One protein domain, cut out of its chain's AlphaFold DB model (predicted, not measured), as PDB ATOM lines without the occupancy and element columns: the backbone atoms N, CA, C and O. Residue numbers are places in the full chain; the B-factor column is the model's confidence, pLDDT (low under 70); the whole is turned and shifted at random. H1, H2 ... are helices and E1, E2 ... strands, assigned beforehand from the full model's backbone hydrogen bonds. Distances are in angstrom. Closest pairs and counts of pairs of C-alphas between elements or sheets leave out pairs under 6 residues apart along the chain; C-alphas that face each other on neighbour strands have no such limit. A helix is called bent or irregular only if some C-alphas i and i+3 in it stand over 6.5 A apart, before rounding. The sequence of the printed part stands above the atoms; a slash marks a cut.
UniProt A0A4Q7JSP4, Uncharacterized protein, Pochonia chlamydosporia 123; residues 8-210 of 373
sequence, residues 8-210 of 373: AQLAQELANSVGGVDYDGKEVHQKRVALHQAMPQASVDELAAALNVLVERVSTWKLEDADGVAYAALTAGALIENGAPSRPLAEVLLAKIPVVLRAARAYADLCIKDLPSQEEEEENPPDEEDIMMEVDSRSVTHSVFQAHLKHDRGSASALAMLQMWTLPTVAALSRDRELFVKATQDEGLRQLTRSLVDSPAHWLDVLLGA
ATOM      1  N   ALA A   8     -10.964   7.911  13.500       96.31
ATOM      2  CA  ALA A   8     -12.336   7.417  13.575       96.31
ATOM      3  C   ALA A   8     -12.362   5.899  13.793       96.31
ATOM      4  O   ALA A   8     -13.169   5.401  14.582       96.31
ATOM      5  N   GLN A   9     -11.429   5.161  13.183       97.00
ATOM      6  CA  GLN A   9     -11.252   3.738  13.470       97.00
ATOM      7  C   GLN A   9     -10.846   3.511  14.934       97.00
ATOM      8  O   GLN A   9     -11.426   2.655  15.602       97.00
ATOM      9  N   LEU A  10      -9.906   4.298  15.467       97.62
ATOM     10  CA  LEU A  10      -9.516   4.214  16.882       97.62
ATOM     11  C   LEU A  10     -10.697   4.502  17.825       97.62
ATOM     12  O   LEU A  10     -10.856   3.823  18.842       97.62
ATOM     13  N   ALA A  11     -11.554   5.465  17.475       98.06
ATOM     14  CA  ALA A  11     -12.791   5.733  18.204       98.06
ATOM     15  C   ALA A  11     -13.775   4.557  18.142       98.06
ATOM     16  O   ALA A  11     -14.370   4.218  19.164       98.06
ATOM     17  N   GLN A  12     -13.903   3.887  16.995       97.62
ATOM     18  CA  GLN A  12     -14.737   2.689  16.864       97.62
ATOM     19  C   GLN A  12     -14.205   1.524  17.703       97.62
ATOM     20  O   GLN A  12     -14.980   0.824  18.356       97.62
ATOM     21  N   GLU A  13     -12.888   1.323  17.722       96.44
ATOM     22  CA  GLU A  13     -12.249   0.307  18.561       96.44
ATOM     23  C   GLU A  13     -12.490   0.575  20.051       96.44
ATOM     24  O   GLU A  13     -12.814  -0.355  20.788       96.44
ATOM     25  N   LEU A  14     -12.400   1.838  20.490       96.69
ATOM     26  CA  LEU A  14     -12.758   2.228  21.855       96.69
ATOM     27  C   LEU A  14     -14.254   2.013  22.134       96.69
ATOM     28  O   LEU A  14     -14.605   1.431  23.154       96.69
ATOM     29  N   ALA A  15     -15.142   2.446  21.237       95.44
ATOM     30  CA  ALA A  15     -16.589   2.289  21.396       95.44
ATOM     31  C   ALA A  15     -17.011   0.816  21.546       95.44
ATOM     32  O   ALA A  15     -17.945   0.510  22.290       95.44
ATOM     33  N   ASN A  16     -16.297  -0.090  20.874       93.31
ATOM     34  CA  ASN A  16     -16.519  -1.529  20.968       93.31
ATOM     35  C   ASN A  16     -15.959  -2.123  22.272       93.31
ATOM     36  O   ASN A  16     -16.613  -2.977  22.870       93.31
ATOM     37  N   SER A  17     -14.784  -1.677  22.734       93.56
ATOM     38  CA  SER A  17     -14.130  -2.235  23.932       93.56
ATOM     39  C   SER A  17     -14.794  -1.826  25.247       93.56
ATOM     40  O   SER A  17     -14.647  -2.514  26.251       93.56
ATOM     41  N   VAL A  18     -15.579  -0.746  25.245       91.25
ATOM     42  CA  VAL A  18     -16.354  -0.288  26.411       91.25
ATOM     43  C   VAL A  18     -17.715  -0.987  26.570       91.25
ATOM     44  O   VAL A  18     -18.550  -0.560  27.371       91.25
ATOM     45  N   GLY A  19     -17.999  -2.007  25.758       81.62
ATOM     46  CA  GLY A  19     -19.261  -2.745  25.770       81.62
ATOM     47  C   GLY A  19     -19.321  -3.862  26.819       81.62
ATOM     48  O   GLY A  19     -18.339  -4.556  27.061       81.62
ATOM     49  N   GLY A  20     -20.519  -4.095  27.369       72.50
ATOM     50  CA  GLY A  20     -20.797  -5.202  28.293       72.50
ATOM     51  C   GLY A  20     -20.449  -4.898  29.751       72.50
ATOM     52  O   GLY A  20     -19.694  -3.978  30.019       72.50
ATOM     53  N   VAL A  21     -21.028  -5.665  30.684       70.31
ATOM     54  CA  VAL A  21     -20.962  -5.439  32.147       70.31
ATOM     55  C   VAL A  21     -19.536  -5.593  32.723       70.31
ATOM     56  O   VAL A  21     -19.200  -4.943  33.712       70.31
ATOM     57  N   ASP A  22     -18.670  -6.374  32.074       76.56
ATOM     58  CA  ASP A  22     -17.309  -6.692  32.529       76.56
ATOM     59  C   ASP A  22     -16.273  -6.404  31.423       76.56
ATOM     60  O   ASP A  22     -15.588  -7.303  30.936       76.56
ATOM     61  N   TYR A  23     -16.202  -5.149  30.972       86.62
ATOM     62  CA  TYR A  23     -15.230  -4.721  29.960       86.62
ATOM     63  C   TYR A  23     -13.775  -4.924  30.421       86.62
ATOM     64  O   TYR A  23     -13.458  -4.842  31.611       86.62
ATOM     65  N   ASP A  24     -12.861  -5.130  29.469       91.12
ATOM     66  CA  ASP A  24     -11.426  -5.199  29.759       91.12
ATOM     67  C   ASP A  24     -10.855  -3.781  29.934       91.12
ATOM     68  O   ASP A  24     -10.594  -3.052  28.973       91.12
ATOM     69  N   GLY A  25     -10.631  -3.379  31.189       90.56
ATOM     70  CA  GLY A  25     -10.075  -2.066  31.518       90.56
ATOM     71  C   GLY A  25      -8.681  -1.808  30.935       90.56
ATOM     72  O   GLY A  25      -8.351  -0.659  30.622       90.56
ATOM     73  N   LYS A  26      -7.862  -2.849  30.728       93.62
ATOM     74  CA  LYS A  26      -6.543  -2.713  30.096       93.62
ATOM     75  C   LYS A  26      -6.695  -2.445  28.605       93.62
ATOM     76  O   LYS A  26      -5.998  -1.574  28.082       93.62
ATOM     77  N   GLU A  27      -7.604  -3.152  27.941       94.88
ATOM     78  CA  GLU A  27      -7.925  -2.898  26.536       94.88
ATOM     79  C   GLU A  27      -8.476  -1.477  26.351       94.88
ATOM     80  O   GLU A  27      -7.945  -0.717  25.540       94.88
ATOM     81  N   VAL A  28      -9.461  -1.066  27.159       95.06
ATOM     82  CA  VAL A  28     -10.026   0.296  27.119       95.06
ATOM     83  C   VAL A  28      -8.942   1.354  27.315       95.06
ATOM     84  O   VAL A  28      -8.879   2.324  26.555       95.06
ATOM     85  N   HIS A  29      -8.044   1.165  28.285       95.50
ATOM     86  CA  HIS A  29      -6.927   2.081  28.499       95.50
ATOM     87  C   HIS A  29      -6.011   2.175  27.269       95.50
ATOM     88  O   HIS A  29      -5.677   3.280  26.843       95.50
ATOM     89  N   GLN A  30      -5.642   1.042  26.664       96.81
ATOM     90  CA  GLN A  30      -4.806   1.011  25.460       96.81
ATOM     91  C   GLN A  30      -5.463   1.742  24.284       96.81
ATOM     92  O   GLN A  30      -4.807   2.558  23.633       96.81
ATOM     93  N   LYS A  31      -6.757   1.498  24.033       96.88
ATOM     94  CA  LYS A  31      -7.505   2.170  22.958       96.88
ATOM     95  C   LYS A  31      -7.623   3.672  23.200       96.88
ATOM     96  O   LYS A  31      -7.385   4.458  22.286       96.88
ATOM     97  N   ARG A  32      -7.892   4.084  24.444       96.56
ATOM     98  CA  ARG A  32      -7.922   5.500  24.832       96.56
ATOM     99  C   ARG A  32      -6.573   6.177  24.588       96.56
ATOM    100  O   ARG A  32      -6.535   7.244  23.985       96.56
ATOM    101  N   VAL A  33      -5.467   5.572  25.025       96.69
ATOM    102  CA  VAL A  33      -4.119   6.136  24.828       96.69
ATOM    103  C   VAL A  33      -3.797   6.298  23.343       96.69
ATOM    104  O   VAL A  33      -3.324   7.363  22.950       96.69
ATOM    105  N   ALA A  34      -4.096   5.292  22.515       96.25
ATOM    106  CA  ALA A  34      -3.885   5.374  21.071       96.25
ATOM    107  C   ALA A  34      -4.689   6.525  20.441       96.25
ATOM    108  O   ALA A  34      -4.142   7.315  19.675       96.25
ATOM    109  N   LEU A  35      -5.963   6.665  20.824       96.81
ATOM    110  CA  LEU A  35      -6.828   7.743  20.353       96.81
ATOM    111  C   LEU A  35      -6.289   9.124  20.768       96.81
ATOM    112  O   LEU A  35      -6.147   9.999  19.919       96.81
ATOM    113  N   HIS A  36      -5.892   9.303  22.032       96.75
ATOM    114  CA  HIS A  36      -5.288  10.550  22.524       96.75
ATOM    115  C   HIS A  36      -3.988  10.927  21.804       96.75
ATOM    116  O   HIS A  36      -3.753  12.105  21.553       96.75
ATOM    117  N   GLN A  37      -3.143   9.952  21.465       96.44
ATOM    118  CA  GLN A  37      -1.893  10.202  20.739       96.44
ATOM    119  C   GLN A  37      -2.131  10.678  19.299       96.44
ATOM    120  O   GLN A  37      -1.296  11.404  18.760       96.44
ATOM    121  N   ALA A  38      -3.258  10.299  18.690       96.00
ATOM    122  CA  ALA A  38      -3.625  10.718  17.341       96.00
ATOM    123  C   ALA A  38      -4.242  12.132  17.291       96.00
ATOM    124  O   ALA A  38      -4.068  12.826  16.289       96.00
ATOM    125  N   MET A  39      -4.915  12.590  18.362       96.81
ATOM    126  CA  MET A  39      -5.662  13.864  18.372       96.81
ATOM    127  C   MET A  39      -4.854  15.089  17.904       96.81
ATOM    128  O   MET A  39      -5.376  15.827  17.073       96.81
ATOM    129  N   PRO A  40      -3.596  15.324  18.347       95.00
ATOM    130  CA  PRO A  40      -2.872  16.550  17.994       95.00
ATOM    131  C   PRO A  40      -2.517  16.681  16.508       95.00
ATOM    132  O   PRO A  40      -2.117  17.760  16.077       95.00
ATOM    133  N   GLN A  41      -2.583  15.584  15.746       93.50
ATOM    134  CA  GLN A  41      -2.268  15.555  14.313       93.50
ATOM    135  C   GLN A  41      -3.522  15.470  13.435       93.50
ATOM    136  O   GLN A  41      -3.411  15.604  12.218       93.50
ATOM    137  N   ALA A  42      -4.694  15.241  14.032       96.19
ATOM    138  CA  ALA A  42      -5.951  15.118  13.316       96.19
ATOM    139  C   ALA A  42      -6.517  16.497  12.945       96.19
ATOM    140  O   ALA A  42      -6.437  17.466  13.702       96.19
ATOM    141  N   SER A  43      -7.124  16.575  11.768       96.31
ATOM    142  CA  SER A  43      -7.938  17.711  11.347       96.31
ATOM    143  C   SER A  43      -9.243  17.793  12.145       96.31
ATOM    144  O   SER A  43      -9.696  16.825  12.755       96.31
ATOM    145  N   VAL A  44      -9.896  18.956  12.104       96.44
ATOM    146  CA  VAL A  44     -11.197  19.164  12.764       96.44
ATOM    147  C   VAL A  44     -12.260  18.182  12.254       96.44
ATOM    148  O   VAL A  44     -13.048  17.683  13.053       96.44
ATOM    149  N   ASP A  45     -12.256  17.857  10.958       97.31
ATOM    150  CA  ASP A  45     -13.211  16.910  10.366       97.31
ATOM    151  C   ASP A  45     -12.961  15.471  10.844       97.31
ATOM    152  O   ASP A  45     -13.905  14.746  11.160       97.31
ATOM    153  N   GLU A  46     -11.695  15.067  10.971       97.81
ATOM    154  CA  GLU A  46     -11.311  13.762  11.524       97.81
ATOM    155  C   GLU A  46     -11.674  13.651  13.015       97.81
ATOM    156  O   GLU A  46     -12.247  12.648  13.447       97.81
ATOM    157  N   LEU A  47     -11.421  14.708  13.796       98.44
ATOM    158  CA  LEU A  47     -11.841  14.795  15.197       98.44
ATOM    159  C   LEU A  47     -13.370  14.729  15.336       98.44
ATOM    160  O   LEU A  47     -13.876  14.049  16.229       98.44
ATOM    161  N   ALA A  48     -14.113  15.399  14.450       98.44
ATOM    162  CA  ALA A  48     -15.573  15.357  14.425       98.44
ATOM    163  C   ALA A  48     -16.105  13.958  14.068       98.44
ATOM    164  O   ALA A  48     -17.061  13.489  14.687       98.44
ATOM    165  N   ALA A  49     -15.477  13.265  13.115       98.25
ATOM    166  CA  ALA A  49     -15.834  11.894  12.759       98.25
ATOM    167  C   ALA A  49     -15.620  10.926  13.935       98.25
ATOM    168  O   ALA A  49     -16.533  10.176  14.284       98.25
ATOM    169  N   ALA A  50     -14.463  10.998  14.601       98.62
ATOM    170  CA  ALA A  50     -14.191  10.229  15.816       98.62
ATOM    171  C   ALA A  50     -15.180  10.558  16.946       98.62
ATOM    172  O   ALA A  50     -15.668   9.657  17.631       98.62
ATOM    173  N   LEU A  51     -15.518  11.840  17.119       98.75
ATOM    174  CA  LEU A  51     -16.478  12.276  18.129       98.75
ATOM    175  C   LEU A  51     -17.854  11.654  17.891       98.75
ATOM    176  O   LEU A  51     -18.446  11.145  18.838       98.75
ATOM    177  N   ASN A  52     -18.349  11.658  16.652       98.62
ATOM    178  CA  ASN A  52     -19.665  11.107  16.322       98.62
ATOM    179  C   ASN A  52     -19.787   9.627  16.709       98.62
ATOM    180  O   ASN A  52     -20.808   9.233  17.271       98.62
ATOM    181  N   VAL A  53     -18.732   8.832  16.496       98.50
ATOM    182  CA  VAL A  53     -18.688   7.418  16.906       98.50
ATOM    183  C   VAL A  53     -18.838   7.274  18.424       98.50
ATOM    184  O   VAL A  53     -19.638   6.471  18.911       98.50
ATOM    185  N   LEU A  54     -18.102   8.076  19.198       98.38
ATOM    186  CA  LEU A  54     -18.189   8.028  20.659       98.38
ATOM    187  C   LEU A  54     -19.533   8.562  21.170       98.38
ATOM    188  O   LEU A  54     -20.106   7.977  22.085       98.38
ATOM    189  N   VAL A  55     -20.069   9.626  20.567       98.50
ATOM    190  CA  VAL A  55     -21.385  10.194  20.902       98.50
ATOM    191  C   VAL A  55     -22.493   9.171  20.669       98.50
ATOM    192  O   VAL A  55     -23.343   8.996  21.543       98.50
ATOM    193  N   GLU A  56     -22.464   8.438  19.553       97.44
ATOM    194  CA  GLU A  56     -23.411   7.351  19.291       97.44
ATOM    195  C   GLU A  56     -23.341   6.290  20.397       97.44
ATOM    196  O   GLU A  56     -24.369   5.918  20.979       97.44
ATOM    197  N   ARG A  57     -22.132   5.869  20.789       95.12
ATOM    198  CA  ARG A  57     -21.975   4.896  21.875       95.12
ATOM    199  C   ARG A  57     -22.474   5.421  23.221       95.12
ATOM    200  O   ARG A  57     -23.159   4.685  23.930       95.12
ATOM    201  N   VAL A  58     -22.173   6.669  23.572       96.12
ATOM    202  CA  VAL A  58     -22.633   7.294  24.826       96.12
ATOM    203  C   VAL A  58     -24.157   7.468  24.823       96.12
ATOM    204  O   VAL A  58     -24.805   7.265  25.849       96.12
ATOM    205  N   SER A  59     -24.770   7.764  23.674       96.06
ATOM    206  CA  SER A  59     -26.225   7.948  23.564       96.06
ATOM    207  C   SER A  59     -27.014   6.682  23.925       96.06
ATOM    208  O   SER A  59     -28.081   6.756  24.547       96.06
ATOM    209  N   THR A  60     -26.447   5.514  23.613       93.12
ATOM    210  CA  THR A  60     -27.047   4.200  23.873       93.12
ATOM    211  C   THR A  60     -26.781   3.675  25.282       93.12
ATOM    212  O   THR A  60     -27.357   2.652  25.645       93.12
ATOM    213  N   TRP A  61     -25.969   4.379  26.084       93.06
ATOM    214  CA  TRP A  61     -25.687   4.010  27.472       93.06
ATOM    215  C   TRP A  61     -26.959   3.907  28.313       93.06
ATOM    216  O   TRP A  61     -27.853   4.768  28.235       93.06
ATOM    217  N   LYS A  62     -26.981   2.884  29.163       90.00
ATOM    218  CA  LYS A  62     -27.955   2.681  30.235       90.00
ATOM    219  C   LYS A  62     -27.230   2.528  31.566       90.00
ATOM    220  O   LYS A  62     -26.090   2.084  31.587       90.00
ATOM    221  N   LEU A  63     -27.906   2.846  32.668       88.75
ATOM    222  CA  LEU A  63     -27.323   2.746  34.010       88.75
ATOM    223  C   LEU A  63     -26.849   1.322  34.340       88.75
ATOM    224  O   LEU A  63     -25.909   1.143  35.102       88.75
ATOM    225  N   GLU A  64     -27.495   0.316  33.751       83.00
ATOM    226  CA  GLU A  64     -27.155  -1.094  33.922       83.00
ATOM    227  C   GLU A  64     -25.994  -1.559  33.022       83.00
ATOM    228  O   GLU A  64     -25.489  -2.670  33.206       83.00
ATOM    229  N   ASP A  65     -25.575  -0.748  32.042       73.00
ATOM    230  CA  ASP A  65     -24.364  -1.013  31.263       73.00
ATOM    231  C   ASP A  65     -23.134  -0.838  32.166       73.00
ATOM    232  O   ASP A  65     -23.154  -0.053  33.115       73.00
ATOM    233  N   ALA A  66     -22.020  -1.511  31.861       59.78
ATOM    234  CA  ALA A  66     -20.795  -1.215  32.594       59.78
ATOM    235  C   ALA A  66     -20.336   0.233  32.440       59.78
ATOM    236  O   ALA A  66     -20.523   0.890  31.412       59.78
ATOM    237  N   ASP A  67     -19.528   0.617  33.418       72.94
ATOM    238  CA  ASP A  67     -18.731   1.833  33.496       72.94
ATOM    239  C   ASP A  67     -17.796   2.134  32.329       72.94
ATOM    240  O   ASP A  67     -17.300   3.257  32.225       72.94
ATOM    241  N   GLY A  68     -17.544   1.177  31.434       84.62
ATOM    242  CA  GLY A  68     -16.643   1.384  30.303       84.62
ATOM    243  C   GLY A  68     -17.059   2.600  29.472       84.62
ATOM    244  O   GLY A  68     -16.209   3.363  29.013       84.62
ATOM    245  N   VAL A  69     -18.367   2.826  29.307       92.94
ATOM    246  CA  VAL A  69     -18.891   3.923  28.477       92.94
ATOM    247  C   VAL A  69     -18.516   5.298  29.022       92.94
ATOM    248  O   VAL A  69     -18.349   6.235  28.242       92.94
ATOM    249  N   ALA A  70     -18.290   5.423  30.329       94.56
ATOM    250  CA  ALA A  70     -17.807   6.663  30.918       94.56
ATOM    251  C   ALA A  70     -16.421   7.044  30.358       94.56
ATOM    252  O   ALA A  70     -16.139   8.220  30.137       94.56
ATOM    253  N   TYR A  71     -15.574   6.068  30.000       95.62
ATOM    254  CA  TYR A  71     -14.322   6.347  29.291       95.62
ATOM    255  C   TYR A  71     -14.532   6.801  27.845       95.62
ATOM    256  O   TYR A  71     -13.733   7.600  27.352       95.62
ATOM    257  N   ALA A  72     -15.590   6.350  27.168       96.50
ATOM    258  CA  ALA A  72     -15.948   6.896  25.860       96.50
ATOM    259  C   ALA A  72     -16.408   8.357  25.991       96.50
ATOM    260  O   ALA A  72     -15.948   9.199  25.224       96.50
ATOM    261  N   ALA A  73     -17.219   8.680  27.007       97.31
ATOM    262  CA  ALA A  73     -17.628  10.054  27.305       97.31
ATOM    263  C   ALA A  73     -16.422  10.955  27.613       97.31
ATOM    264  O   ALA A  73     -16.270  12.004  26.988       97.31
ATOM    265  N   LEU A  74     -15.521  10.523  28.503       97.88
ATOM    266  CA  LEU A  74     -14.287  11.247  28.818       97.88
ATOM    267  C   LEU A  74     -13.454  11.521  27.558       97.88
ATOM    268  O   LEU A  74     -13.008  12.645  27.333       97.88
ATOM    269  N   THR A  75     -13.266  10.499  26.721       98.44
ATOM    270  CA  THR A  75     -12.460  10.622  25.499       98.44
ATOM    271  C   THR A  75     -13.130  11.533  24.467       98.44
ATOM    272  O   THR A  75     -12.451  12.315  23.805       98.44
ATOM    273  N   ALA A  76     -14.462  11.506  24.376       98.56
ATOM    274  CA  ALA A  76     -15.236  12.447  23.571       98.56
ATOM    275  C   ALA A  76     -15.058  13.897  24.056       98.56
ATOM    276  O   ALA A  76     -14.896  14.806  23.243       98.56
ATOM    277  N   GLY A  77     -15.002  14.112  25.375       98.38
ATOM    278  CA  GLY A  77     -14.633  15.401  25.964       98.38
ATOM    279  C   GLY A  77     -13.249  15.866  25.510       98.38
ATOM    280  O   GLY A  77     -13.102  16.994  25.052       98.38
ATOM    281  N   ALA A  78     -12.249  14.983  25.540       98.31
ATOM    282  CA  ALA A  78     -10.900  15.308  25.076       98.31
ATOM    283  C   ALA A  78     -10.835  15.655  23.575       98.31
ATOM    284  O   ALA A  78     -10.091  16.560  23.195       98.31
ATOM    285  N   LEU A  79     -11.635  15.006  22.718       98.62
ATOM    286  CA  LEU A  79     -11.755  15.387  21.303       98.62
ATOM    287  C   LEU A  79     -12.246  16.836  21.151       98.62
ATOM    288  O   LEU A  79     -11.701  17.589  20.345       98.62
ATOM    289  N   ILE A  80     -13.225  17.253  21.961       98.44
ATOM    290  CA  ILE A  80     -13.731  18.636  21.985       98.44
ATOM    291  C   ILE A  80     -12.638  19.614  22.420       98.44
ATOM    292  O   ILE A  80     -12.493  20.687  21.836       98.44
ATOM    293  N   GLU A  81     -11.828  19.251  23.416       96.81
ATOM    294  CA  GLU A  81     -10.707  20.093  23.846       96.81
ATOM    295  C   GLU A  81      -9.631  20.261  22.768       96.81
ATOM    296  O   GLU A  81      -8.970  21.298  22.737       96.81
ATOM    297  N   ASN A  82      -9.514  19.293  21.854       96.81
ATOM    298  CA  ASN A  82      -8.626  19.340  20.691       96.81
ATOM    299  C   ASN A  82      -9.272  19.971  19.443       96.81
ATOM    300  O   ASN A  82      -8.613  20.085  18.413       96.81
ATOM    301  N   GLY A  83     -10.526  20.430  19.526       96.50
ATOM    302  CA  GLY A  83     -11.180  21.201  18.464       96.50
ATOM    303  C   GLY A  83     -12.378  20.530  17.792       96.50
ATOM    304  O   GLY A  83     -12.927  21.114  16.858       96.50
ATOM    305  N   ALA A  84     -12.819  19.351  18.245       98.31
ATOM    306  CA  ALA A  84     -14.068  18.763  17.759       98.31
ATOM    307  C   ALA A  84     -15.295  19.633  18.141       98.31
ATOM    308  O   ALA A  84     -15.279  20.300  19.181       98.31
ATOM    309  N   PRO A  85     -16.387  19.611  17.351       98.25
ATOM    310  CA  PRO A  85     -17.621  20.327  17.684       98.25
ATOM    311  C   PRO A  85     -18.214  19.881  19.030       98.25
ATOM    312  O   PRO A  85     -18.441  18.697  19.246       98.25
ATOM    313  N   SER A  86     -18.532  20.813  19.930       98.31
ATOM    314  CA  SER A  86     -19.006  20.481  21.287       98.31
ATOM    315  C   SER A  86     -20.467  20.025  21.362       98.31
ATOM    316  O   SER A  86     -20.803  19.168  22.185       98.31
ATOM    317  N   ARG A  87     -21.338  20.582  20.508       98.44
ATOM    318  CA  ARG A  87     -22.798  20.403  20.583       98.44
ATOM    319  C   ARG A  87     -23.270  18.941  20.620       98.44
ATOM    320  O   ARG A  87     -24.051  18.633  21.517       98.44
ATOM    321  N   PRO A  88     -22.803  18.027  19.740       98.50
ATOM    322  CA  PRO A  88     -23.315  16.653  19.713       98.50
ATOM    323  C   PRO A  88     -23.144  15.915  21.046       98.50
ATOM    324  O   PRO A  88     -24.052  15.219  21.497       98.50
ATOM    325  N   LEU A  89     -22.002  16.100  21.716       98.62
ATOM    326  CA  LEU A  89     -21.773  15.497  23.027       98.62
ATOM    327  C   LEU A  89     -22.546  16.225  24.128       98.62
ATOM    328  O   LEU A  89     -23.093  15.567  25.007       98.62
ATOM    329  N   ALA A  90     -22.608  17.561  24.086       98.56
ATOM    330  CA  ALA A  90     -23.330  18.351  25.082       98.56
ATOM    331  C   ALA A  90     -24.817  17.962  25.160       98.56
ATOM    332  O   ALA A  90     -25.341  17.792  26.258       98.56
ATOM    333  N   GLU A  91     -25.485  17.766  24.018       98.44
ATOM    334  CA  GLU A  91     -26.893  17.338  23.968       98.44
ATOM    335  C   GLU A  91     -27.095  15.966  24.620       98.44
ATOM    336  O   GLU A  91     -27.993  15.789  25.448       98.44
ATOM    337  N   VAL A  92     -26.229  15.000  24.295       98.31
ATOM    338  CA  VAL A  92     -26.291  13.658  24.884       98.31
ATOM    339  C   VAL A  92     -26.002  13.709  26.383       98.31
ATOM    340  O   VAL A  92     -26.752  13.131  27.168       98.31
ATOM    341  N   LEU A  93     -24.952  14.412  26.807       98.06
ATOM    342  CA  LEU A  93     -24.576  14.479  28.216       98.06
ATOM    343  C   LEU A  93     -25.616  15.213  29.057       98.06
ATOM    344  O   LEU A  93     -25.916  14.733  30.142       98.06
ATOM    345  N   LEU A  94     -26.248  16.283  28.568       97.88
ATOM    346  CA  LEU A  94     -27.340  16.944  29.296       97.88
ATOM    347  C   LEU A  94     -28.537  16.017  29.538       97.88
ATOM    348  O   LEU A  94     -29.184  16.111  30.578       97.88
ATOM    349  N   ALA A  95     -28.805  15.076  28.630       96.56
ATOM    350  CA  ALA A  95     -29.843  14.071  28.837       96.56
ATOM    351  C   ALA A  95     -29.430  12.974  29.840       96.56
ATOM    352  O   ALA A  95     -30.285  12.423  30.537       96.56
ATOM    353  N   LYS A  96     -28.136  12.628  29.917       96.44
ATOM    354  CA  LYS A  96     -27.633  11.507  30.735       96.44
ATOM    355  C   LYS A  96     -27.152  11.923  32.124       96.44
ATOM    356  O   LYS A  96     -27.392  11.190  33.084       96.44
ATOM    357  N   ILE A  97     -26.514  13.084  32.263       97.19
ATOM    358  CA  ILE A  97     -25.869  13.517  33.507       97.19
ATOM    359  C   ILE A  97     -26.835  13.583  34.700       97.19
ATOM    360  O   ILE A  97     -26.436  13.137  35.774       97.19
ATOM    361  N   PRO A  98     -28.122  13.979  34.570       97.81
ATOM    362  CA  PRO A  98     -29.031  13.951  35.714       97.81
ATOM    363  C   PRO A  98     -29.324  12.525  36.198       97.81
ATOM    364  O   PRO A  98     -29.585  12.320  37.381       97.81
ATOM    365  N   VAL A  99     -29.300  11.530  35.302       96.69
ATOM    366  CA  VAL A  99     -29.472  10.112  35.660       96.69
ATOM    367  C   VAL A  99     -28.249   9.617  36.429       96.69
ATOM    368  O   VAL A  99     -28.415   9.024  37.491       96.69
ATOM    369  N   VAL A 100     -27.046   9.926  35.934       96.94
ATOM    370  CA  VAL A 100     -25.777   9.582  36.596       96.94
ATOM    371  C   VAL A 100     -25.696  10.218  37.983       96.94
ATOM    372  O   VAL A 100     -25.448   9.510  38.950       96.94
ATOM    373  N   LEU A 101     -25.969  11.521  38.109       97.88
ATOM    374  CA  LEU A 101     -25.903  12.235  39.389       97.88
ATOM    375  C   LEU A 101     -26.905  11.687  40.411       97.88
ATOM    376  O   LEU A 101     -26.552  11.505  41.572       97.88
ATOM    377  N   ARG A 102     -28.142  11.382  39.994       97.81
ATOM    378  CA  ARG A 102     -29.143  10.774  40.888       97.81
ATOM    379  C   ARG A 102     -28.715   9.396  41.376       97.81
ATOM    380  O   ARG A 102     -28.868   9.113  42.558       97.81
ATOM    381  N   ALA A 103     -28.196   8.559  40.482       96.62
ATOM    382  CA  ALA A 103     -27.703   7.237  40.843       96.62
ATOM    383  C   ALA A 103     -26.495   7.345  41.788       96.62
ATOM    384  O   ALA A 103     -26.485   6.732  42.851       96.62
ATOM    385  N   ALA A 104     -25.534   8.215  41.465       96.75
ATOM    386  CA  ALA A 104     -24.368   8.472  42.301       96.75
ATOM    387  C   ALA A 104     -24.761   8.939  43.713       96.75
ATOM    388  O   ALA A 104     -24.282   8.379  44.696       96.75
ATOM    389  N   ARG A 105     -25.689   9.900  43.821       97.38
ATOM    390  CA  ARG A 105     -26.216  10.378  45.107       97.38
ATOM    391  C   ARG A 105     -26.923   9.273  45.886       97.38
ATOM    392  O   ARG A 105     -26.645   9.108  47.066       97.38
ATOM    393  N   ALA A 106     -27.782   8.493  45.231       96.50
ATOM    394  CA  ALA A 106     -28.492   7.395  45.881       96.50
ATOM    395  C   ALA A 106     -27.527   6.333  46.434       96.50
ATOM    396  O   ALA A 106     -27.743   5.816  47.527       96.50
ATOM    397  N   TYR A 107     -26.445   6.025  45.714       96.62
ATOM    398  CA  TYR A 107     -25.428   5.102  46.211       96.62
ATOM    399  C   TYR A 107     -24.605   5.704  47.353       96.62
ATOM    400  O   TYR A 107     -24.319   5.016  48.329       96.62
ATOM    401  N   ALA A 108     -24.270   6.994  47.270       96.56
ATOM    402  CA  ALA A 108     -23.602   7.699  48.357       96.56
ATOM    403  C   ALA A 108     -24.454   7.697  49.638       96.56
ATOM    404  O   ALA A 108     -23.926   7.404  50.704       96.56
ATOM    405  N   ASP A 109     -25.770   7.919  49.533       96.62
ATOM    406  CA  ASP A 109     -26.705   7.838  50.666       96.62
ATOM    407  C   ASP A 109     -26.687   6.459  51.337       96.62
ATOM    408  O   ASP A 109     -26.740   6.362  52.565       96.62
ATOM    409  N   LEU A 110     -26.609   5.387  50.538       95.88
ATOM    410  CA  LEU A 110     -26.497   4.023  51.055       95.88
ATOM    411  C   LEU A 110     -25.191   3.830  51.826       95.88
ATOM    412  O   LEU A 110     -25.235   3.338  52.948       95.88
ATOM    413  N   CYS A 111     -24.062   4.265  51.261       96.19
ATOM    414  CA  CYS A 111     -22.766   4.186  51.929       96.19
ATOM    415  C   CYS A 111     -22.739   5.003  53.228       96.19
ATOM    416  O   CYS A 111     -22.334   4.484  54.262       96.19
ATOM    417  N   ILE A 112     -23.203   6.258  53.194       95.31
ATOM    418  CA  ILE A 112     -23.194   7.172  54.347       95.31
ATOM    419  C   ILE A 112     -24.004   6.605  55.513       95.31
ATOM    420  O   ILE A 112     -23.615   6.762  56.668       95.31
ATOM    421  N   LYS A 113     -25.119   5.927  55.227       95.12
ATOM    422  CA  LYS A 113     -25.963   5.312  56.254       95.12
ATOM    423  C   LYS A 113     -25.234   4.239  57.072       95.12
ATOM    424  O   LYS A 113     -25.575   4.053  58.240       95.12
ATOM    425  N   ASP A 114     -24.266   3.563  56.464       94.50
ATOM    426  CA  ASP A 114     -23.513   2.466  57.073       94.50
ATOM    427  C   ASP A 114     -22.130   2.921  57.589       94.50
ATOM    428  O   ASP A 114     -21.359   2.103  58.097       94.50
ATOM    429  N   LEU A 115     -21.818   4.225  57.510       94.44
ATOM    430  CA  LEU A 115     -20.655   4.813  58.177       94.44
ATOM    431  C   LEU A 115     -20.876   4.922  59.698       94.44
ATOM    432  O   LEU A 115     -22.021   5.047  60.149       94.44
ATOM    433  N   PRO A 116     -19.793   4.946  60.501       92.06
ATOM    434  CA  PRO A 116     -19.853   5.358  61.905       92.06
ATOM    435  C   PRO A 116     -20.514   6.732  62.078       92.06
ATOM    436  O   PRO A 116     -20.696   7.487  61.119       92.06
ATOM    437  N   SER A 117     -20.873   7.100  63.303       92.25
ATOM    438  CA  SER A 117     -21.284   8.481  63.578       92.25
ATOM    439  C   SER A 117     -20.128   9.460  63.329       92.25
ATOM    440  O   SER A 117     -18.960   9.078  63.346       92.25
ATOM    441  N   GLN A 118     -20.444  10.738  63.108       89.56
ATOM    442  CA  GLN A 118     -19.413  11.754  62.876       89.56
ATOM    443  C   GLN A 118     -18.462  11.898  64.078       89.56
ATOM    444  O   GLN A 118     -17.262  12.034  63.886       89.56
ATOM    445  N   GLU A 119     -18.979  11.802  65.307       92.38
ATOM    446  CA  GLU A 119     -18.156  11.835  66.526       92.38
ATOM    447  C   GLU A 119     -17.151  10.668  66.564       92.38
ATOM    448  O   GLU A 119     -15.989  10.861  66.913       92.38
ATOM    449  N   GLU A 120     -17.574   9.467  66.153       92.06
ATOM    450  CA  GLU A 120     -16.698   8.289  66.082       92.06
ATOM    451  C   GLU A 120     -15.641   8.415  64.975       92.06
ATOM    452  O   GLU A 120     -14.512   7.970  65.171       92.06
ATOM    453  N   GLU A 121     -15.988   9.021  63.835       89.62
ATOM    454  CA  GLU A 121     -15.062   9.299  62.727       89.62
ATOM    455  C   GLU A 121     -14.033  10.379  63.106       89.62
ATOM    456  O   GLU A 121     -12.867  10.269  62.747       89.62
ATOM    457  N   GLU A 122     -14.421  11.394  63.882       90.00
ATOM    458  CA  GLU A 122     -13.490  12.408  64.397       90.00
ATOM    459  C   GLU A 122     -12.529  11.833  65.454       90.00
ATOM    460  O   GLU A 122     -11.354  12.208  65.493       90.00
ATOM    461  N   GLU A 123     -13.001  10.915  66.305       93.50
ATOM    462  CA  GLU A 123     -12.164  10.237  67.304       93.50
ATOM    463  C   GLU A 123     -11.232   9.193  66.666       93.50
ATOM    464  O   GLU A 123     -10.076   9.062  67.074       93.50
ATOM    465  N   ASN A 124     -11.727   8.463  65.663       91.38
ATOM    466  CA  ASN A 124     -11.010   7.407  64.953       91.38
ATOM    467  C   ASN A 124     -11.189   7.565  63.433       91.38
ATOM    468  O   ASN A 124     -11.975   6.826  62.827       91.38
ATOM    469  N   PRO A 125     -10.469   8.511  62.807       91.12
ATOM    470  CA  PRO A 125     -10.582   8.732  61.373       91.12
ATOM    471  C   PRO A 125     -10.128   7.492  60.594       91.12
ATOM    472  O   PRO A 125      -9.202   6.800  61.034       91.12
ATOM    473  N   PRO A 126     -10.760   7.190  59.444       91.69
ATOM    474  CA  PRO A 126     -10.308   6.107  58.585       91.69
ATOM    475  C   PRO A 126      -8.908   6.403  58.039       91.69
ATOM    476  O   PRO A 126      -8.518   7.559  57.867       91.69
ATOM    477  N   ASP A 127      -8.161   5.343  57.727       93.00
ATOM    478  CA  ASP A 127      -6.883   5.475  57.034       93.00
ATOM    479  C   ASP A 127      -7.101   6.170  55.678       93.00
ATOM    480  O   ASP A 127      -7.961   5.750  54.903       93.00
ATOM    481  N   GLU A 128      -6.298   7.191  55.357       91.19
ATOM    482  CA  GLU A 128      -6.420   7.956  54.099       91.19
ATOM    483  C   GLU A 128      -6.364   7.057  52.849       91.19
ATOM    484  O   GLU A 128      -7.012   7.344  51.846       91.19
ATOM    485  N   GLU A 129      -5.625   5.943  52.910       92.50
ATOM    486  CA  GLU A 129      -5.529   4.959  51.821       92.50
ATOM    487  C   GLU A 129      -6.805   4.114  51.637       92.50
ATOM    488  O   GLU A 129      -6.996   3.532  50.569       92.50
ATOM    489  N   ASP A 130      -7.673   4.028  52.653       93.06
ATOM    490  CA  ASP A 130      -8.966   3.329  52.574       93.06
ATOM    491  C   ASP A 130     -10.103   4.262  52.126       93.06
ATOM    492  O   ASP A 130     -11.169   3.786  51.724       93.06
ATOM    493  N   ILE A 131      -9.893   5.585  52.157       93.62
ATOM    494  CA  ILE A 131     -10.871   6.570  51.686       93.62
ATOM    495  C   ILE A 131     -10.983   6.475  50.166       93.62
ATOM    496  O   ILE A 131     -10.055   6.767  49.415       93.62
ATOM    497  N   MET A 132     -12.172   6.102  49.698       92.38
ATOM    498  CA  MET A 132     -12.469   6.030  48.274       92.38
ATOM    499  C   MET A 132     -12.928   7.387  47.728       92.38
ATOM    500  O   MET A 132     -12.611   7.727  46.586       92.38
ATOM    501  N   MET A 133     -13.713   8.134  48.507       93.44
ATOM    502  CA  MET A 133     -14.215   9.465  48.155       93.44
ATOM    503  C   MET A 133     -14.822  10.182  49.363       93.44
ATOM    504  O   MET A 133     -15.188   9.544  50.350       93.44
ATOM    505  N   GLU A 134     -15.023  11.489  49.221       92.81
ATOM    506  CA  GLU A 134     -15.772  12.316  50.167       92.81
ATOM    507  C   GLU A 134     -17.150  12.685  49.602       92.81
ATOM    508  O   GLU A 134     -17.288  13.037  48.425       92.81
ATOM    509  N   VAL A 135     -18.181  12.595  50.444       93.12
ATOM    510  CA  VAL A 135     -19.538  13.083  50.154       93.12
ATOM    511  C   VAL A 135     -20.149  13.623  51.444       93.12
ATOM    512  O   VAL A 135     -20.124  12.938  52.461       93.12
ATOM    513  N   ASP A 136     -20.719  14.830  51.408       92.56
ATOM    514  CA  ASP A 136     -21.281  15.528  52.578       92.56
ATOM    515  C   ASP A 136     -20.284  15.646  53.743       92.56
ATOM    516  O   ASP A 136     -20.643  15.458  54.906       92.56
ATOM    517  N   SER A 137     -19.014  15.915  53.427       91.00
ATOM    518  CA  SER A 137     -17.908  15.926  54.397       91.00
ATOM    519  C   SER A 137     -17.742  14.612  55.184       91.00
ATOM    520  O   SER A 137     -17.203  14.613  56.289       91.00
ATOM    521  N   ARG A 138     -18.225  13.486  54.638       93.25
ATOM    522  CA  ARG A 138     -18.051  12.132  55.183       93.25
ATOM    523  C   ARG A 138     -17.122  11.318  54.292       93.25
ATOM    524  O   ARG A 138     -17.255  11.355  53.064       93.25
ATOM    525  N   SER A 139     -16.243  10.528  54.904       93.75
ATOM    526  CA  SER A 139     -15.290   9.683  54.179       93.75
ATOM    527  C   SER A 139     -15.904   8.320  53.860       93.75
ATOM    528  O   SER A 139     -16.053   7.462  54.730       93.75
ATOM    529  N   VAL A 140     -16.257   8.081  52.597       94.56
ATOM    530  CA  VAL A 140     -16.719   6.759  52.150       94.56
ATOM    531  C   VAL A 140     -15.504   5.872  51.897       94.56
ATOM    532  O   VAL A 140     -14.715   6.133  50.988       94.56
ATOM    533  N   THR A 141     -15.366   4.797  52.673       95.25
ATOM    534  CA  THR A 141     -14.248   3.850  52.545       95.25
ATOM    535  C   THR A 141     -14.485   2.784  51.475       95.25
ATOM    536  O   THR A 141     -15.628   2.492  51.096       95.25
ATOM    537  N   HIS A 142     -13.415   2.133  51.006       95.00
ATOM    538  CA  HIS A 142     -13.522   1.018  50.063       95.00
ATOM    539  C   HIS A 142     -14.364  -0.135  50.616       95.00
ATOM    540  O   HIS A 142     -15.134  -0.745  49.869       95.00
ATOM    541  N   SER A 143     -14.237  -0.442  51.909       94.31
ATOM    542  CA  SER A 143     -14.979  -1.533  52.549       94.31
ATOM    543  C   SER A 143     -16.493  -1.289  52.543       94.31
ATOM    544  O   SER A 143     -17.256  -2.165  52.119       94.31
ATOM    545  N   VAL A 144     -16.924  -0.084  52.925       95.31
ATOM    546  CA  VAL A 144     -18.334   0.334  52.920       95.31
ATOM    547  C   VAL A 144     -18.869   0.370  51.494       95.31
ATOM    548  O   VAL A 144     -19.904  -0.229  51.198       95.31
ATOM    549  N   PHE A 145     -18.116   0.965  50.568       95.75
ATOM    550  CA  PHE A 145     -18.495   0.997  49.159       95.75
ATOM    551  C   PHE A 145     -18.701  -0.415  48.585       95.75
ATOM    552  O   PHE A 145     -19.686  -0.674  47.891       95.75
ATOM    553  N   GLN A 146     -17.799  -1.359  48.878       94.56
ATOM    554  CA  GLN A 146     -17.887  -2.737  48.384       94.56
ATOM    555  C   GLN A 146     -19.039  -3.535  49.010       94.56
ATOM    556  O   GLN A 146     -19.584  -4.425  48.345       94.56
ATOM    557  N   ALA A 147     -19.444  -3.226  50.247       94.88
ATOM    558  CA  ALA A 147     -20.546  -3.908  50.926       94.88
ATOM    559  C   ALA A 147     -21.880  -3.761  50.166       94.88
ATOM    560  O   ALA A 147     -22.678  -4.704  50.101       94.88
ATOM    561  N   HIS A 148     -22.091  -2.616  49.511       93.31
ATOM    562  CA  HIS A 148     -23.311  -2.330  48.753       93.31
ATOM    563  C   HIS A 148     -23.247  -2.728  47.271       93.31
ATOM    564  O   HIS A 148     -24.295  -2.854  46.634       93.31
ATOM    565  N   LEU A 149     -22.062  -3.043  46.735       91.19
ATOM    566  CA  LEU A 149     -21.831  -3.194  45.290       91.19
ATOM    567  C   LEU A 149     -22.722  -4.254  44.627       91.19
ATOM    568  O   LEU A 149     -23.156  -4.099  43.488       91.19
ATOM    569  N   LYS A 150     -23.013  -5.349  45.339       87.00
ATOM    570  CA  LYS A 150     -23.859  -6.441  44.824       87.00
ATOM    571  C   LYS A 150     -25.343  -6.077  44.742       87.00
ATOM    572  O   LYS A 150     -26.075  -6.752  44.024       87.00
ATOM    573  N   HIS A 151     -25.781  -5.070  45.493       86.56
ATOM    574  CA  HIS A 151     -27.183  -4.661  45.570       86.56
ATOM    575  C   HIS A 151     -27.533  -3.646  44.484       86.56
ATOM    576  O   HIS A 151     -28.627  -3.710  43.930       86.56
ATOM    577  N   ASP A 152     -26.600  -2.749  44.158       90.06
ATOM    578  CA  ASP A 152     -26.803  -1.708  43.154       90.06
ATOM    579  C   ASP A 152     -25.505  -1.391  42.402       90.06
ATOM    580  O   ASP A 152     -24.827  -0.391  42.642       90.06
ATOM    581  N   ARG A 153     -25.144  -2.284  41.477       89.00
ATOM    582  CA  ARG A 153     -23.921  -2.139  40.681       89.00
ATOM    583  C   ARG A 153     -23.957  -0.892  39.798       89.00
ATOM    584  O   ARG A 153     -22.935  -0.235  39.690       89.00
ATOM    585  N   GLY A 154     -25.102  -0.563  39.195       90.44
ATOM    586  CA  GLY A 154     -25.227   0.573  38.274       90.44
ATOM    587  C   GLY A 154     -25.036   1.923  38.969       90.44
ATOM    588  O   GLY A 154     -24.328   2.791  38.458       90.44
ATOM    589  N   SER A 155     -25.595   2.092  40.167       94.00
ATOM    590  CA  SER A 155     -25.382   3.316  40.945       94.00
ATOM    591  C   SER A 155     -23.991   3.380  41.581       94.00
ATOM    592  O   SER A 155     -23.401   4.460  41.615       94.00
ATOM    593  N   ALA A 156     -23.423   2.238  42.000       93.56
ATOM    594  CA  ALA A 156     -22.021   2.164  42.426       93.56
ATOM    595  C   ALA A 156     -21.093   2.666  41.312       93.56
ATOM    596  O   ALA A 156     -20.246   3.531  41.519       93.56
ATOM    597  N   SER A 157     -21.322   2.148  40.109       92.38
ATOM    598  CA  SER A 157     -20.682   2.522  38.858       92.38
ATOM    599  C   SER A 157     -20.779   4.028  38.577       92.38
ATOM    600  O   SER A 157     -19.763   4.713  38.430       92.38
ATOM    601  N   ALA A 158     -21.991   4.590  38.638       94.31
ATOM    602  CA  ALA A 158     -22.220   6.023  38.470       94.31
ATOM    603  C   ALA A 158     -21.425   6.887  39.466       94.31
ATOM    604  O   ALA A 158     -20.891   7.924  39.068       94.31
ATOM    605  N   LEU A 159     -21.324   6.461  40.731       94.81
ATOM    606  CA  LEU A 159     -20.557   7.172  41.753       94.81
ATOM    607  C   LEU A 159     -19.041   7.039  41.533       94.81
ATOM    608  O   LEU A 159     -18.334   8.044  41.494       94.81
ATOM    609  N   ALA A 160     -18.537   5.819  41.325       93.25
ATOM    610  CA  ALA A 160     -17.111   5.551  41.126       93.25
ATOM    611  C   ALA A 160     -16.547   6.226  39.865       93.25
ATOM    612  O   ALA A 160     -15.393   6.653  39.841       93.25
ATOM    613  N   MET A 161     -17.364   6.349  38.818       93.69
ATOM    614  CA  MET A 161     -16.977   6.938  37.536       93.69
ATOM    615  C   MET A 161     -17.486   8.363  37.349       93.69
ATOM    616  O   MET A 161     -17.440   8.885  36.233       93.69
ATOM    617  N   LEU A 162     -17.957   9.015  38.413       95.12
ATOM    618  CA  LEU A 162     -18.616  10.314  38.320       95.12
ATOM    619  C   LEU A 162     -17.749  11.356  37.601       95.12
ATOM    620  O   LEU A 162     -18.240  12.080  36.737       95.12
ATOM    621  N   GLN A 163     -16.438  11.357  37.862       95.50
ATOM    622  CA  GLN A 163     -15.473  12.227  37.179       95.50
ATOM    623  C   GLN A 163     -15.497  12.063  35.649       95.50
ATOM    624  O   GLN A 163     -15.404  13.037  34.902       95.50
ATOM    625  N   MET A 164     -15.641  10.825  35.176       95.62
ATOM    626  CA  MET A 164     -15.630  10.482  33.752       95.62
ATOM    627  C   MET A 164     -16.919  10.902  33.039       95.62
ATOM    628  O   MET A 164     -16.953  10.944  31.813       95.62
ATOM    629  N   TRP A 165     -17.952  11.275  33.796       97.00
ATOM    630  CA  TRP A 165     -19.178  11.889  33.293       97.00
ATOM    631  C   TRP A 165     -19.171  13.415  33.438       97.00
ATOM    632  O   TRP A 165     -19.618  14.127  32.535       97.00
ATOM    633  N   THR A 166     -18.645  13.944  34.544       97.31
ATOM    634  CA  THR A 166     -18.687  15.385  34.842       97.31
ATOM    635  C   THR A 166     -17.674  16.175  34.016       97.31
ATOM    636  O   THR A 166     -18.040  17.198  33.439       97.31
ATOM    637  N   LEU A 167     -16.438  15.689  33.863       97.19
ATOM    638  CA  LEU A 167     -15.406  16.368  33.070       97.19
ATOM    639  C   LEU A 167     -15.772  16.562  31.591       97.19
ATOM    640  O   LEU A 167     -15.665  17.694  31.112       97.19
ATOM    641  N   PRO A 168     -16.239  15.546  30.837       98.19
ATOM    642  CA  PRO A 168     -16.643  15.781  29.454       98.19
ATOM    643  C   PRO A 168     -17.886  16.674  29.352       98.19
ATOM    644  O   PRO A 168     -18.012  17.421  28.382       98.19
ATOM    645  N   THR A 169     -18.761  16.673  30.367       98.56
ATOM    646  CA  THR A 169     -19.895  17.609  30.439       98.56
ATOM    647  C   THR A 169     -19.388  19.046  30.568       98.56
ATOM    648  O   THR A 169     -19.809  19.915  29.809       98.56
ATOM    649  N   VAL A 170     -18.418  19.293  31.455       98.38
ATOM    650  CA  VAL A 170     -17.741  20.594  31.595       98.38
ATOM    651  C   VAL A 170     -17.051  21.006  30.291       98.38
ATOM    652  O   VAL A 170     -17.218  22.139  29.831       98.38
ATOM    653  N   ALA A 171     -16.304  20.096  29.660       98.06
ATOM    654  CA  ALA A 171     -15.583  20.372  28.419       98.06
ATOM    655  C   ALA A 171     -16.525  20.776  27.273       98.06
ATOM    656  O   ALA A 171     -16.223  21.730  26.548       98.06
ATOM    657  N   ALA A 172     -17.664  20.088  27.142       98.44
ATOM    658  CA  ALA A 172     -18.663  20.349  26.115       98.44
ATOM    659  C   ALA A 172     -19.463  21.635  26.395       98.44
ATOM    660  O   ALA A 172     -19.538  22.503  25.525       98.44
ATOM    661  N   LEU A 173     -20.001  21.801  27.611       98.44
ATOM    662  CA  LEU A 173     -20.813  22.970  27.974       98.44
ATOM    663  C   LEU A 173     -20.004  24.265  27.957       98.44
ATOM    664  O   LEU A 173     -20.451  25.253  27.386       98.44
ATOM    665  N   SER A 174     -18.775  24.264  28.480       97.38
ATOM    666  CA  SER A 174     -17.929  25.469  28.460       97.38
ATOM    667  C   SER A 174     -17.638  25.997  27.047       97.38
ATOM    668  O   SER A 174     -17.211  27.140  26.912       97.38
ATOM    669  N   ARG A 175     -17.896  25.200  25.997       97.12
ATOM    670  CA  ARG A 175     -17.698  25.545  24.581       97.12
ATOM    671  C   ARG A 175     -18.996  25.635  23.765       97.12
ATOM    672  O   ARG A 175     -18.922  25.973  22.588       97.12
ATOM    673  N   ASP A 176     -20.171  25.354  24.334       97.88
ATOM    674  CA  ASP A 176     -21.477  25.583  23.686       97.88
ATOM    675  C   ASP A 176     -22.314  26.554  24.526       97.88
ATOM    676  O   ASP A 176     -22.948  26.176  25.511       97.88
ATOM    677  N   ARG A 177     -22.324  27.831  24.127       96.50
ATOM    678  CA  ARG A 177     -22.984  28.899  24.892       96.50
ATOM    679  C   ARG A 177     -24.485  28.675  25.060       96.50
ATOM    680  O   ARG A 177     -25.028  29.001  26.111       96.50
ATOM    681  N   GLU A 178     -25.163  28.170  24.035       97.75
ATOM    682  CA  GLU A 178     -26.618  28.021  24.064       97.75
ATOM    683  C   GLU A 178     -27.030  26.933  25.060       97.75
ATOM    684  O   GLU A 178     -27.904  27.149  25.902       97.75
ATOM    685  N   LEU A 179     -26.378  25.772  24.982       98.31
ATOM    686  CA  LEU A 179     -26.639  24.662  25.893       98.31
ATOM    687  C   LEU A 179     -26.147  24.961  27.304       98.31
ATOM    688  O   LEU A 179     -26.805  24.572  28.265       98.31
ATOM    689  N   PHE A 180     -25.048  25.702  27.443       98.31
ATOM    690  CA  PHE A 180     -24.573  26.125  28.750       98.31
ATOM    691  C   PHE A 180     -25.578  27.034  29.463       98.31
ATOM    692  O   PHE A 180     -25.926  26.760  30.607       98.31
ATOM    693  N   VAL A 181     -26.123  28.049  28.781       97.94
ATOM    694  CA  VAL A 181     -27.177  28.906  29.355       97.94
ATOM    695  C   VAL A 181     -28.374  28.066  29.803       97.94
ATOM    696  O   VAL A 181     -28.830  28.218  30.934       97.94
ATOM    697  N   LYS A 182     -28.841  27.130  28.967       97.56
ATOM    698  CA  LYS A 182     -29.932  26.211  29.337       97.56
ATOM    699  C   LYS A 182     -29.596  25.400  30.592       97.56
ATOM    700  O   LYS A 182     -30.425  25.314  31.489       97.56
ATOM    701  N   ALA A 183     -28.380  24.863  30.684       98.12
ATOM    702  CA  ALA A 183     -27.932  24.082  31.833       98.12
ATOM    703  C   ALA A 183     -27.883  24.912  33.128       98.12
ATOM    704  O   ALA A 183     -28.316  24.436  34.171       98.12
ATOM    705  N   THR A 184     -27.426  26.170  33.070       97.12
ATOM    706  CA  THR A 184     -27.417  27.072  34.245       97.12
ATOM    707  C   THR A 184     -28.818  27.448  34.742       97.12
ATOM    708  O   THR A 184     -28.973  27.862  35.886       97.12
ATOM    709  N   GLN A 185     -29.844  27.311  33.900       96.56
ATOM    710  CA  GLN A 185     -31.244  27.576  34.252       96.56
ATOM    711  C   GLN A 185     -31.982  26.323  34.748       96.56
ATOM    712  O   GLN A 185     -33.109  26.429  35.230       96.56
ATOM    713  N   ASP A 186     -31.369  25.142  34.636       97.88
ATOM    714  CA  ASP A 186     -31.930  23.889  35.133       97.88
ATOM    715  C   ASP A 186     -31.638  23.740  36.634       97.88
ATOM    716  O   ASP A 186     -30.589  23.246  37.053       97.88
ATOM    717  N   GLU A 187     -32.589  24.179  37.458       97.19
ATOM    718  CA  GLU A 187     -32.478  24.103  38.918       97.19
ATOM    719  C   GLU A 187     -32.361  22.655  39.424       97.19
ATOM    720  O   GLU A 187     -31.680  22.397  40.415       97.19
ATOM    721  N   GLY A 188     -32.962  21.691  38.717       98.06
ATOM    722  CA  GLY A 188     -32.854  20.278  39.064       98.06
ATOM    723  C   GLY A 188     -31.431  19.761  38.866       98.06
ATOM    724  O   GLY A 188     -30.895  19.076  39.735       98.06
ATOM    725  N   LEU A 189     -30.792  20.122  37.750       98.06
ATOM    726  CA  LEU A 189     -29.388  19.798  37.508       98.06
ATOM    727  C   LEU A 189     -28.472  20.463  38.543       98.06
ATOM    728  O   LEU A 189     -27.613  19.782  39.102       98.06
ATOM    729  N   ARG A 190     -28.682  21.751  38.845       97.38
ATOM    730  CA  ARG A 190     -27.889  22.482  39.850       97.38
ATOM    731  C   ARG A 190     -28.004  21.870  41.240       97.38
ATOM    732  O   ARG A 190     -26.997  21.695  41.920       97.38
ATOM    733  N   GLN A 191     -29.212  21.497  41.660       97.50
ATOM    734  CA  GLN A 191     -29.417  20.837  42.946       97.50
ATOM    735  C   GLN A 191     -28.681  19.492  43.005       97.50
ATOM    736  O   GLN A 191     -28.045  19.181  44.012       97.50
ATOM    737  N   LEU A 192     -28.726  18.708  41.923       97.69
ATOM    738  CA  LEU A 192     -28.036  17.422  41.848       97.69
ATOM    739  C   LEU A 192     -26.514  17.576  41.924       97.69
ATOM    740  O   LEU A 192     -25.878  16.853  42.688       97.69
ATOM    741  N   THR A 193     -25.923  18.520  41.187       97.12
ATOM    742  CA  THR A 193     -24.472  18.758  41.247       97.12
ATOM    743  C   THR A 193     -24.042  19.272  42.614       97.12
ATOM    744  O   THR A 193     -23.042  18.801  43.151       97.12
ATOM    745  N   ARG A 194     -24.832  20.167  43.218       95.56
ATOM    746  CA  ARG A 194     -24.563  20.715  44.551       95.56
ATOM    747  C   ARG A 194     -24.652  19.664  45.655       95.56
ATOM    748  O   ARG A 194     -23.861  19.703  46.588       95.56
ATOM    749  N   SER A 195     -25.551  18.686  45.527       96.12
ATOM    750  CA  SER A 195     -25.657  17.555  46.468       96.12
ATOM    751  C   SER A 195     -24.456  16.598  46.450       96.12
ATOM    752  O   SER A 195     -24.410  15.648  47.225       96.12
ATOM    753  N   LEU A 196     -23.512  16.817  45.533       95.69
ATOM    754  CA  LEU A 196     -22.301  16.027  45.337       95.69
ATOM    755  C   LEU A 196     -21.068  16.945  45.220       95.69
ATOM    756  O   LEU A 196     -20.094  16.593  44.556       95.69
ATOM    757  N   VAL A 197     -21.102  18.139  45.825       92.56
ATOM    758  CA  VAL A 197     -20.066  19.178  45.660       92.56
ATOM    759  C   VAL A 197     -18.692  18.797  46.227       92.56
ATOM    760  O   VAL A 197     -17.691  19.311  45.732       92.56
ATOM    761  N   ASP A 198     -18.642  17.866  47.183       92.12
ATOM    762  CA  ASP A 198     -17.399  17.320  47.761       92.12
ATOM    763  C   ASP A 198     -16.791  16.194  46.897       92.12
ATOM    764  O   ASP A 198     -15.686  15.717  47.132       92.12
ATOM    765  N   SER A 199     -17.503  15.786  45.844       90.31
ATOM    766  CA  SER A 199     -17.103  14.723  44.923       90.31
ATOM    767  C   SER A 199     -16.600  15.297  43.581       90.31
ATOM    768  O   SER A 199     -16.633  16.511  43.355       90.31
ATOM    769  N   PRO A 200     -16.229  14.459  42.591       90.00
ATOM    770  CA  PRO A 200     -15.894  14.927  41.243       90.00
ATOM    771  C   PRO A 200     -16.986  15.729  40.498       90.00
ATOM    772  O   PRO A 200     -16.711  16.262  39.417       90.00
ATOM    773  N   ALA A 201     -18.217  15.835  41.021       94.88
ATOM    774  CA  ALA A 201     -19.238  16.760  40.507       94.88
ATOM    775  C   ALA A 201     -18.959  18.239  40.824       94.88
ATOM    776  O   ALA A 201     -19.540  19.101  40.160       94.88
ATOM    777  N   HIS A 202     -18.028  18.533  41.738       94.62
ATOM    778  CA  HIS A 202     -17.602  19.883  42.109       94.62
ATOM    779  C   HIS A 202     -17.418  20.817  40.907       94.62
ATOM    780  O   HIS A 202     -17.978  21.907  40.854       94.62
ATOM    781  N   TRP A 203     -16.656  20.388  39.897       94.88
ATOM    782  CA  TRP A 203     -16.335  21.243  38.752       94.88
ATOM    783  C   TRP A 203     -17.537  21.546  37.861       94.88
ATOM    784  O   TRP A 203     -17.595  22.617  37.260       94.88
ATOM    785  N   LEU A 204     -18.506  20.631  37.785       97.75
ATOM    786  CA  LEU A 204     -19.751  20.898  37.076       97.75
ATOM    787  C   LEU A 204     -20.622  21.875  37.874       97.75
ATOM    788  O   LEU A 204     -21.164  22.800  37.283       97.75
ATOM    789  N   ASP A 205     -20.690  21.730  39.198       97.50
ATOM    790  CA  ASP A 205     -21.371  22.683  40.085       97.50
ATOM    791  C   ASP A 205     -20.772  24.101  39.969       97.50
ATOM    792  O   ASP A 205     -21.499  25.062  39.719       97.50
ATOM    793  N   VAL A 206     -19.438  24.228  40.016       96.12
ATOM    794  CA  VAL A 206     -18.727  25.504  39.806       96.12
ATOM    795  C   VAL A 206     -19.035  26.100  38.429       96.12
ATOM    796  O   VAL A 206     -19.292  27.299  38.321       96.12
ATOM    797  N   LEU A 207     -19.026  25.285  37.367       97.56
ATOM    798  CA  LEU A 207     -19.365  25.754  36.022       97.56
ATOM    799  C   LEU A 207     -20.813  26.259  35.959       97.56
ATOM    800  O   LEU A 207     -21.062  27.322  35.395       97.56
ATOM    801  N   LEU A 208     -21.768  25.531  36.540       97.81
ATOM    802  CA  LEU A 208     -23.184  25.911  36.536       97.81
ATOM    803  C   LEU A 208     -23.478  27.161  37.385       97.81
ATOM    804  O   LEU A 208     -24.497  27.813  37.164       97.81
ATOM    805  N   GLY A 209     -22.583  27.523  38.309       96.62
ATOM    806  CA  GLY A 209     -22.605  28.781  39.064       96.62
ATOM    807  C   GLY A 209     -22.080  30.009  38.301       96.62
ATOM    808  O   GLY A 209     -22.058  31.116  38.858       96.62
ATOM    809  N   ALA A 210     -21.652  29.853  37.040       97.25
ATOM    810  CA  ALA A 210     -21.140  30.955  36.229       97.25
ATOM    811  C   ALA A 210     -22.143  32.110  36.105       97.25
ATOM    812  O   ALA A 210     -23.331  31.918  35.850       97.25
TER     813      ALA A 210
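This is residues 8 to 210 of the 373 residues of an uncharacterized protein of Pochonia chlamydosporia 123 (UniProt A0A4Q7JSP4). A small strand hairpin, E1 and E2, sits by the last part of the long bent helix H5, whose first arm packs on an up-and-down bundle of four helices, H1 to H4. H9 fills the middle between that bundle and H5, while H10, H11 and H12 gather over H5 and H9, away from H1 and H2; H6 lies out at the far end, beyond the hairpin. The printed part has 203 residues, with twelve named helices and two named strands in the order H1 to H6, E1, E2, H7 to H12; the sheet, E1 - E2, is antiparallel and the class is mostly helix. The whole is compact, with a radius of gyration of the C-alphas of 17.5 A and spans of 57 by 38 by 26 A.

Find C-alpha 131 at (-10.871, 6.570, 51.686), where E1, residues 131 to 135, begins; it runs 10.9 A, and E2, residues 138 to 141, comes back over 9.5 A. Go back along the chain to H5, residues 87 to 113, assigned as one helix by its hydrogen bonds but bent, with C-alphas 95 and 98 6.9 A apart; its arms are H5a, residues 87 to 95, and H5b, residues 98 to 113, 22.5 A long. The printed part begins with H1, residues 8 to 17, at C-alpha 8 (-12.336, 7.417, 13.575). Then come H2, residues 25 to 41, 25.8 A and only just irregular, with C-alphas 37 and 40 7.0 A apart; H3, residues 44 to 59, 21.6 A; and H4, residues 68 to 81, 20.7 A. H6 is residues 118 to 123, H7 142 to 148, H8 153 to 160 and H9 162 to 173, 16.5 A long. H10 is residues 177 to 185, H11 187 to 194, and H12 202 to 208, ending at C-alpha 208 (-23.184, 25.911, 36.536).

Look first across the hairpin of E1 and E2, antiparallel at 149 degrees, where N 135 and O 138 are 3.0 A apart and N 140 and O 133 2.9 A, within hydrogen-bond range. The closest C-alphas of H5b and E2 are those of Cys 111 and Val 140, 6.6 A. H5, the hub, touches six helices. H5b touches H8 about perpendicular, at 89 degrees, with Ala 104 and Leu 159 closest, their C-alphas 4.1 A apart. Residues 110 to 111 of H5b touch H7, Cys 111 and Val 144 having the closest C-alphas, 6.0 A. H5a touches H3 at a shallow tilt of 17 degrees, the same way, its closest C-alphas being Val 55 and Leu 89, 5.7 A. In the bundle, each helix running against the one before, H1 and H2 form a hairpin at 15 degrees, with Leu 14 and Lys 31 closest by C-alpha, 5.4 A. H3 and H4 form another at 28 degrees, Leu 51 and Ala 76 being closest by C-alpha, 5.6 A. H4 touches H9, the same way at a shallow tilt of 29 degrees, with the closest C-alphas, Gly 77 and Pro 168, 4.0 A apart. H10 touches H5a, the C-alphas of Ala 90 and Leu 179 being closest at 7.2 A. H11 and H12 are a hairpin, its closest C-alphas Thr 193 and Asp 205, 5.1 A. H6 touches no helix. Every O i to N i+4 pair is within hydrogen-bond range in H1, H3, H5b, H6, H8, H10, H11 and H12; in H2 it is 11 of 13, H4 9 of 10, H5a 4 of 5, H7 2 of 3 and H9 7 of 8.

The two farthest C-alphas, Asp 45 and Glu 123, are 57.3 A apart. The printed part has no cut and no long link. Mean pLDDT of the printed part is 94.6; look at residue 66, the one residue under 70.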